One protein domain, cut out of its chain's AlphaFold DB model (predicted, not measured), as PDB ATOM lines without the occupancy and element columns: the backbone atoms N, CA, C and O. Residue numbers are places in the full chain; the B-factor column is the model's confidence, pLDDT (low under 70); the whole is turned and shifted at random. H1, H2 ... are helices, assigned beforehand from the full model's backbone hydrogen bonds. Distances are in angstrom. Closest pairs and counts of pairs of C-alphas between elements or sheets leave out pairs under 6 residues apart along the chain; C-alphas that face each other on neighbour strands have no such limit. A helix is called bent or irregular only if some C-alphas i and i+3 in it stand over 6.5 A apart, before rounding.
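What this domain is: This is residues 109 to 171 of the 171 residues of an uncharacterized protein of Sordaria macrospora (strain ATCC MYA-333 / DSM 997 / K(L3346) / K-hell) (UniProt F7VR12). One long helix, H1, with a gentle kink, sticks out with residues 109 to 130 as a free arm; beyond its far end the chain turns a corner into a shorter helix, H2, and then trails off through a link to a one-turn helix, H3, near the other end. The helices form no shared core: H1 and H2 come near each other at the corner, and H3 touches no helix. The printed part has 63 residues with three named helices, in the order H1, H2, H3, and no named strand; its class is all helix. The whole is extended, with a radius of gyration of the C-alphas of 18.1 A, and spans 59 by 26 by 16 A, H1 making much of the length.

Where its parts are: H1 holds residues 109 to 137 and measures 42.0 A from first to last C-alpha; the C-alpha of Pro 109 is at (198.599, 178.309, 170.858), and the C-alpha of Trp 137 is at (197.776, 185.173, 212.273). H1 has a kink of 32 degrees near residue 120; it is neither bent nor irregular, but only just: C-alphas 117 and 120 are 6.2 A apart. H2 holds residues 144 to 154 and measures 15.4 A from first to last C-alpha. H3 holds residues 164 to 168, and its last C-alpha, that of Trp 168, is at (188.837, 215.531, 215.556).

How they stand to each other: H1 and H2 are close but not clearly touching, with 2 pairs of C-alphas within 8 A. Their closest C-alphas are those of Phe 135 and Arg 147, 7.5 A apart. The lines of H1 and H2 are about perpendicular, at 73 degrees, and their centres are 21.6 A apart. H3 is apart from H1 and also apart from H2. Residues 152 to 159, of which 152 to 154 belong to H2, stand free, and so do residues 161 to 168, of which 164 to 168 belong to H3. In H2 and H3 every O i to N i+4 pair is within hydrogen-bond range; in H1 21 of 25 are.

The domain as a whole: The two C-alphas farthest apart are those of Pro 109 and Trp 168, at 59.0 A. The printed part has no cut and ends at Lys 171, the chain's last residue. No link is long: H1 to H2, with 6 residues between them, and H2 to H3, with 9, are short links. The mean pLDDT of the printed part is 72.4, and the model's confidence is low, under 70, at residues 109 to 116 and 155 to 171; H3 has a mean of 55.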
ATOM      1  N   PRO A 109     199.141 176.968 171.130       57.75
ATOM      2  CA  PRO A 109     198.599 178.309 170.858       57.75
ATOM      3  C   PRO A 109     197.215 178.565 171.472       57.75
ATOM      4  O   PRO A 109     196.902 179.689 171.871       57.75
ATOM      5  N   ASN A 110     196.403 177.511 171.585       58.44
ATOM      6  CA  ASN A 110     195.052 177.582 172.135       58.44
ATOM      7  C   ASN A 110     195.045 177.578 173.681       58.44
ATOM      8  O   ASN A 110     194.267 178.296 174.307       58.44
ATOM      9  N   ASN A 111     195.974 176.844 174.308       59.00
ATOM     10  CA  ASN A 111     196.058 176.710 175.766       59.00
ATOM     11  C   ASN A 111     196.732 177.921 176.433       59.00
ATOM     12  O   ASN A 111     196.288 178.355 177.493       59.00
ATOM     13  N   SER A 112     197.734 178.540 175.799       58.91
ATOM     14  CA  SER A 112     198.419 179.737 176.329       58.91
ATOM     15  C   SER A 112     197.458 180.911 176.589       58.91
ATOM     16  O   SER A 112     197.587 181.637 177.583       58.91
ATOM     17  N   THR A 113     196.469 181.094 175.712       61.97
ATOM     18  CA  THR A 113     195.493 182.191 175.797       61.97
ATOM     19  C   THR A 113     194.465 181.935 176.901       61.97
ATOM     20  O   THR A 113     194.183 182.832 177.698       61.97
ATOM     21  N   ALA A 114     193.980 180.693 177.023       63.31
ATOM     22  CA  ALA A 114     193.078 180.282 178.097       63.31
ATOM     23  C   ALA A 114     193.755 180.355 179.478       63.31
ATOM     24  O   ALA A 114     193.200 180.939 180.411       63.31
ATOM     25  N   ILE A 115     194.987 179.843 179.596       67.31
ATOM     26  CA  ILE A 115     195.779 179.896 180.834       67.31
ATOM     27  C   ILE A 115     195.993 181.351 181.257       67.31
ATOM     28  O   ILE A 115     195.765 181.691 182.414       67.31
ATOM     29  N   SER A 116     196.361 182.235 180.325       69.25
ATOM     30  CA  SER A 116     196.577 183.654 180.631       69.25
ATOM     31  C   SER A 116     195.304 184.368 181.104       69.25
ATOM     32  O   SER A 116     195.385 185.235 181.975       69.25
ATOM     33  N   HIS A 117     194.136 184.003 180.563       72.81
ATOM     34  CA  HIS A 117     192.851 184.605 180.928       72.81
ATOM     35  C   HIS A 117     192.412 184.226 182.352       72.81
ATOM     36  O   HIS A 117     192.049 185.099 183.138       72.81
ATOM     37  N   TYR A 118     192.496 182.943 182.720       78.81
ATOM     38  CA  TYR A 118     192.107 182.475 184.059       78.81
ATOM     39  C   TYR A 118     193.188 182.691 185.126       78.81
ATOM     40  O   TYR A 118     192.865 182.804 186.309       78.81
ATOM     41  N   ALA A 119     194.460 182.810 184.736       79.38
ATOM     42  CA  ALA A 119     195.550 183.042 185.680       79.38
ATOM     43  C   ALA A 119     195.383 184.356 186.453       79.38
ATOM     44  O   ALA A 119     195.706 184.409 187.638       79.38
ATOM     45  N   TRP A 120     194.875 185.413 185.813       80.06
ATOM     46  CA  TRP A 120     194.796 186.729 186.449       80.06
ATOM     47  C   TRP A 120     193.771 186.799 187.598       80.06
ATOM     48  O   TRP A 120     194.169 187.187 188.701       80.06
ATOM     49  N   PRO A 121     192.499 186.380 187.425       87.19
ATOM     50  CA  PRO A 121     191.536 186.341 188.528       87.19
ATOM     51  C   PRO A 121     191.957 185.404 189.664       87.19
ATOM     52  O   PRO A 121     191.841 185.772 190.832       87.19
ATOM     53  N   VAL A 122     192.493 184.223 189.337       86.94
ATOM     54  CA  VAL A 122     192.951 183.250 190.342       86.94
ATOM     55  C   VAL A 122     194.115 183.820 191.149       86.94
ATOM     56  O   VAL A 122     194.091 183.778 192.377       86.94
ATOM     57  N   PHE A 123     195.104 184.421 190.483       86.88
ATOM     58  CA  PHE A 123     196.233 185.057 191.157       86.88
ATOM     59  C   PHE A 123     195.781 186.190 192.083       86.88
ATOM     60  O   PHE A 123     196.259 186.286 193.213       86.88
ATOM     61  N   ALA A 124     194.841 187.024 191.633       87.50
ATOM     62  CA  ALA A 124     194.288 188.100 192.446       87.50
ATOM     63  C   ALA A 124     193.558 187.560 193.687       87.50
ATOM     64  O   ALA A 124     193.842 188.004 194.802       87.50
ATOM     65  N   ALA A 125     192.678 186.570 193.514       92.25
ATOM     66  CA  ALA A 125     191.924 185.961 194.607       92.25
ATOM     67  C   ALA A 125     192.845 185.298 195.642       92.25
ATOM     68  O   ALA A 125     192.701 185.537 196.838       92.25
ATOM     69  N   VAL A 126     193.838 184.527 195.188       92.06
ATOM     70  CA  VAL A 126     194.810 183.866 196.073       92.06
ATOM     71  C   VAL A 126     195.688 184.888 196.789       92.06
ATOM     72  O   VAL A 126     195.925 184.752 197.988       92.06
ATOM     73  N   SER A 127     196.138 185.937 196.093       89.25
ATOM     74  CA  SER A 127     196.931 187.008 196.707       89.25
ATOM     75  C   SER A 127     196.140 187.710 197.809       89.25
ATOM     76  O   SER A 127     196.658 187.923 198.902       89.25
ATOM     77  N   TRP A 128     194.864 188.017 197.559       88.81
ATOM     78  CA  TRP A 128     193.997 188.662 198.540       88.81
ATOM     79  C   TRP A 128     193.665 187.749 199.725       88.81
ATOM     80  O   TRP A 128     193.788 188.167 200.875       88.81
ATOM     81  N   ALA A 129     193.332 186.482 199.467       91.81
ATOM     82  CA  ALA A 129     193.104 185.489 200.513       91.81
ATOM     83  C   ALA A 129     194.346 185.311 201.400       91.81
ATOM     84  O   ALA A 129     194.231 185.266 202.623       91.81
ATOM     85  N   SER A 130     195.538 185.298 200.795       88.06
ATOM     86  CA  SER A 130     196.811 185.219 201.519       88.06
ATOM     87  C   SER A 130     197.032 186.437 202.417       88.06
ATOM     88  O   SER A 130     197.458 186.280 203.556       88.06
ATOM     89  N   VAL A 131     196.704 187.645 201.946       88.25
ATOM     90  CA  VAL A 131     196.782 188.873 202.756       88.25
ATOM     91  C   VAL A 131     195.830 188.807 203.951       88.25
ATOM     92  O   VAL A 131     196.257 189.074 205.072       88.25
ATOM     93  N   MET A 132     194.571 188.411 203.735       89.00
ATOM     94  CA  MET A 132     193.587 188.261 204.815       89.00
ATOM     95  C   MET A 132     194.025 187.212 205.842       89.00
ATOM     96  O   MET A 132     193.919 187.434 207.047       89.00
ATOM     97  N   HIS A 133     194.559 186.086 205.365       89.00
ATOM     98  CA  HIS A 133     195.093 185.024 206.210       89.00
ATOM     99  C   HIS A 133     196.285 185.529 207.037       89.00
ATOM    100  O   HIS A 133     196.260 185.471 208.263       89.00
ATOM    101  N   LEU A 134     197.297 186.121 206.397       87.44
ATOM    102  CA  LEU A 134     198.470 186.650 207.095       87.44
ATOM    103  C   LEU A 134     198.108 187.743 208.099       87.44
ATOM    104  O   LEU A 134     198.692 187.780 209.174       87.44
ATOM    105  N   PHE A 135     197.132 188.597 207.797       85.81
ATOM    106  CA  PHE A 135     196.705 189.641 208.727       85.81
ATOM    107  C   PHE A 135     196.096 189.074 210.011       85.81
ATOM    108  O   PHE A 135     196.287 189.644 211.080       85.81
ATOM    109  N   ARG A 136     195.402 187.935 209.925       83.69
ATOM    110  CA  ARG A 136     194.772 187.296 211.085       83.69
ATOM    111  C   ARG A 136     195.777 186.609 212.016       83.69
ATOM    112  O   ARG A 136     195.574 186.652 213.225       83.69
ATOM    113  N   TRP A 137     196.816 185.963 211.478       87.38
ATOM    114  CA  TRP A 137     197.776 185.173 212.273       87.38
ATOM    115  C   TRP A 137     199.125 185.867 212.521       87.38
ATOM    116  O   TRP A 137     199.734 185.648 213.565       87.38
ATOM    117  N   HIS A 138     199.595 186.704 211.594       86.06
ATOM    118  CA  HIS A 138     200.930 187.311 211.613       86.06
ATOM    119  C   HIS A 138     200.900 188.756 211.096       86.06
ATOM    120  O   HIS A 138     201.626 189.114 210.161       86.06
ATOM    121  N   ASP A 139     200.069 189.610 211.706       78.31
ATOM    122  CA  ASP A 139     199.943 191.012 211.303       78.31
ATOM    123  C   ASP A 139     201.323 191.688 211.242       78.31
ATOM    124  O   ASP A 139     201.616 192.343 210.242       78.31
ATOM    125  N   ALA A 140     202.188 191.422 212.235       76.69
ATOM    126  CA  ALA A 140     203.553 191.917 212.447       76.69
ATOM    127  C   ALA A 140     204.573 191.644 211.318       76.69
ATOM    128  O   ALA A 140     205.554 192.392 211.208       76.69
ATOM    129  N   GLU A 141     204.274 190.734 210.390       80.62
ATOM    130  CA  GLU A 141     205.127 190.426 209.231       80.62
ATOM    131  C   GLU A 141     204.674 191.110 207.930       80.62
ATOM    132  O   GLU A 141     205.450 191.242 206.981       80.62
ATOM    133  N   LEU A 142     203.434 191.616 207.870       79.44
ATOM    134  CA  LEU A 142     202.967 192.355 206.694       79.44
ATOM    135  C   LEU A 142     203.783 193.622 206.431       79.44
ATOM    136  O   LEU A 142     204.283 194.296 207.331       79.44
ATOM    137  N   GLN A 143     203.861 194.009 205.159       78.81
ATOM    138  CA  GLN A 143     204.502 195.263 204.801       78.81
ATOM    139  C   GLN A 143     203.836 196.430 205.561       78.81
ATOM    140  O   GLN A 143     202.604 196.516 205.557       78.81
ATOM    141  N   PRO A 144     204.607 197.356 206.172       76.75
ATOM    142  CA  PRO A 144     204.050 198.390 207.049       76.75
ATOM    143  C   PRO A 144     202.928 199.226 206.419       76.75
ATOM    144  O   PRO A 144     201.995 199.624 207.107       76.75
ATOM    145  N   SER A 145     202.997 199.464 205.105       76.25
ATOM    146  CA  SER A 145     201.954 200.169 204.353       76.25
ATOM    147  C   SER A 145     200.641 199.388 204.281       76.25
ATOM    148  O   SER A 145     199.583 199.976 204.464       76.25
ATOM    149  N   LEU A 146     200.703 198.074 204.048       79.75
ATOM    150  CA  LEU A 146     199.519 197.224 203.935       79.75
ATOM    151  C   LEU A 146     198.897 196.946 205.307       79.75
ATOM    152  O   LEU A 146     197.680 197.015 205.451       79.75
ATOM    153  N   ARG A 147     199.734 196.721 206.330       81.12
ATOM    154  CA  ARG A 147     199.271 196.604 207.720       81.12
ATOM    155  C   ARG A 147     198.498 197.847 208.144       81.12
ATOM    156  O   ARG A 147     197.408 197.709 208.681       81.12
ATOM    157  N   GLY A 148     199.046 199.040 207.892       79.31
ATOM    158  CA  GLY A 148     198.391 200.301 208.247       79.31
ATOM    159  C   GLY A 148     196.996 200.421 207.633       79.31
ATOM    160  O   GLY A 148     196.046 200.733 208.341       79.31
ATOM    161  N   SER A 149     196.850 200.086 206.346       78.69
ATOM    162  CA  SER A 149     195.543 200.084 205.680       78.69
ATOM    163  C   SER A 149     194.572 199.052 206.261       78.69
ATOM    164  O   SER A 149     193.403 199.371 206.447       78.69
ATOM    165  N   MET A 150     195.024 197.834 206.575       81.50
ATOM    166  CA  MET A 150     194.142 196.813 207.152       81.50
ATOM    167  C   MET A 150     193.726 197.134 208.591       81.50
ATOM    168  O   MET A 150     192.565 196.944 208.934       81.50
ATOM    169  N   VAL A 151     194.627 197.666 209.421       81.38
ATOM    170  CA  VAL A 151     194.284 198.114 210.782       81.38
ATOM    171  C   VAL A 151     193.259 199.245 210.730       81.38
ATOM    172  O   VAL A 151     192.251 199.171 211.425       81.38
ATOM    173  N   TYR A 152     193.453 200.222 209.843       75.62
ATOM    174  CA  TYR A 152     192.498 201.315 209.665       75.62
ATOM    175  C   TYR A 152     191.099 200.814 209.269       75.62
ATOM    176  O   TYR A 152     190.099 201.243 209.832       75.62
ATOM    177  N   ILE A 153     191.024 199.872 208.320       78.69
ATOM    178  CA  ILE A 153     189.742 199.356 207.815       78.69
ATOM    179  C   ILE A 153     189.042 198.440 208.828       78.69
ATOM    180  O   ILE A 153     187.826 198.510 208.946       78.69
ATOM    181  N   TYR A 154     189.770 197.567 209.530       73.44
ATOM    182  CA  TYR A 154     189.155 196.524 210.362       73.44
ATOM    183  C   TYR A 154     189.118 196.837 211.857       73.44
ATOM    184  O   TYR A 154     188.271 196.297 212.555       73.44
ATOM    185  N   ARG A 155     190.050 197.645 212.369       67.94
ATOM    186  CA  ARG A 155     190.205 197.897 213.811       67.94
ATOM    187  C   ARG A 155     189.754 199.298 214.205       67.94
ATOM    188  O   ARG A 155     189.149 199.457 215.258       67.94
ATOM    189  N   ASP A 156     190.017 200.290 213.356       64.44
ATOM    190  CA  ASP A 156     189.646 201.684 213.635       64.44
ATOM    191  C   ASP A 156     188.215 202.016 213.160       64.44
ATOM    192  O   ASP A 156     187.607 202.975 213.644       64.44
ATOM    193  N   ALA A 157     187.633 201.201 212.271       60.47
ATOM    194  CA  ALA A 157     186.250 201.354 211.806       60.47
ATOM    195  C   ALA A 157     185.190 201.106 212.898       60.47
ATOM    196  O   ALA A 157     184.115 201.694 212.833       60.47
ATOM    197  N   ASP A 158     185.500 200.327 213.940       56.66
ATOM    198  CA  ASP A 158     184.586 200.098 215.076       56.66
ATOM    199  C   ASP A 158     184.493 201.305 216.033       56.66
ATOM    200  O   ASP A 158     183.646 201.335 216.920       56.66
ATOM    201  N   THR A 159     185.334 202.333 215.854       54.53
ATOM    202  CA  THR A 159     185.302 203.590 216.636       54.53
ATOM    203  C   THR A 159     184.714 204.778 215.854       54.53
ATOM    204  O   THR A 159     184.871 205.946 216.230       54.53
ATOM    205  N   TRP A 160     184.063 204.502 214.721       48.91
ATOM    206  CA  TRP A 160     183.647 205.506 213.740       48.91
ATOM    207  C   TRP A 160     182.237 206.072 214.013       48.91
ATOM    208  O   TRP A 160     181.292 205.806 213.280       48.91
ATOM    209  N   ASP A 161     182.098 206.941 215.020       51.62
ATOM    210  CA  ASP A 161     180.822 207.609 215.367       51.62
ATOM    211  C   ASP A 161     180.476 208.850 214.493       51.62
ATOM    212  O   ASP A 161     179.780 209.779 214.911       51.62
ATOM    213  N   GLY A 162     180.942 208.887 213.238       54.44
ATOM    214  CA  GLY A 162     180.534 209.865 212.215       54.44
ATOM    215  C   GLY A 162     181.573 210.931 211.826       54.44
ATOM    216  O   GLY A 162     182.633 211.064 212.433       54.44
ATOM    217  N   LEU A 163     181.244 211.733 210.798       54.91
ATOM    218  CA  LEU A 163     182.079 212.773 210.147       54.91
ATOM    219  C   LEU A 163     182.759 213.781 211.104       54.91
ATOM    220  O   LEU A 163     183.719 214.447 210.717       54.91
ATOM    221  N   ARG A 164     182.311 213.873 212.363       52.28
ATOM    222  CA  ARG A 164     182.975 214.639 213.433       52.28
ATOM    223  C   ARG A 164     184.314 214.033 213.889       52.28
ATOM    224  O   ARG A 164     185.175 214.792 214.319       52.28
ATOM    225  N   ASN A 165     184.535 212.723 213.737       50.81
ATOM    226  CA  ASN A 165     185.808 212.060 214.066       50.81
ATOM    227  C   ASN A 165     186.882 212.198 212.975       50.81
ATOM    228  O   ASN A 165     188.066 212.164 213.305       50.81
ATOM    229  N   PHE A 166     186.503 212.445 211.716       55.31
ATOM    230  CA  PHE A 166     187.449 212.699 210.616       55.31
ATOM    231  C   PHE A 166     188.227 214.017 210.797       55.31
ATOM    232  O   PHE A 166     189.372 214.137 210.371       55.31
ATOM    233  N   LEU A 167     187.617 214.996 211.475       55.12
ATOM    234  CA  LEU A 167     188.239 216.277 211.816       55.12
ATOM    235  C   LEU A 167     188.861 216.307 213.223       55.12
ATOM    236  O   LEU A 167     189.651 217.214 213.487       55.12
ATOM    237  N   TRP A 168     188.524 215.369 214.126       59.62
ATOM    238  CA  TRP A 168     188.837 215.531 215.556       59.62
ATOM    239  C   TRP A 168     189.616 214.407 216.264       59.62
ATOM    240  O   TRP A 168     190.235 214.716 217.278       59.62
ATOM    241  N   HIS A 169     189.722 213.159 215.797       46.34
ATOM    242  CA  HIS A 169     190.501 212.164 216.565       46.34
ATOM    243  C   HIS A 169     191.937 211.975 216.068       46.34
ATOM    244  O   HIS A 169     192.271 211.092 215.287       46.34
ATOM    245  N   ASN A 170     192.792 212.844 216.612       37.94
ATOM    246  CA  ASN A 170     194.211 212.615 216.828       37.94
ATOM    247  C   ASN A 170     194.400 212.063 218.252       37.94
ATOM    248  O   ASN A 170     194.135 212.774 219.224       37.94
ATOM    249  N   LYS A 171     194.901 210.837 218.374       37.09
ATOM    250  CA  LYS A 171     195.803 210.474 219.468       37.09
ATOM    251  C   LYS A 171     197.133 210.079 218.850       37.09
ATOM    252  O   LYS A 171     197.101 209.327 217.853       37.09
TER     253      LYS A 171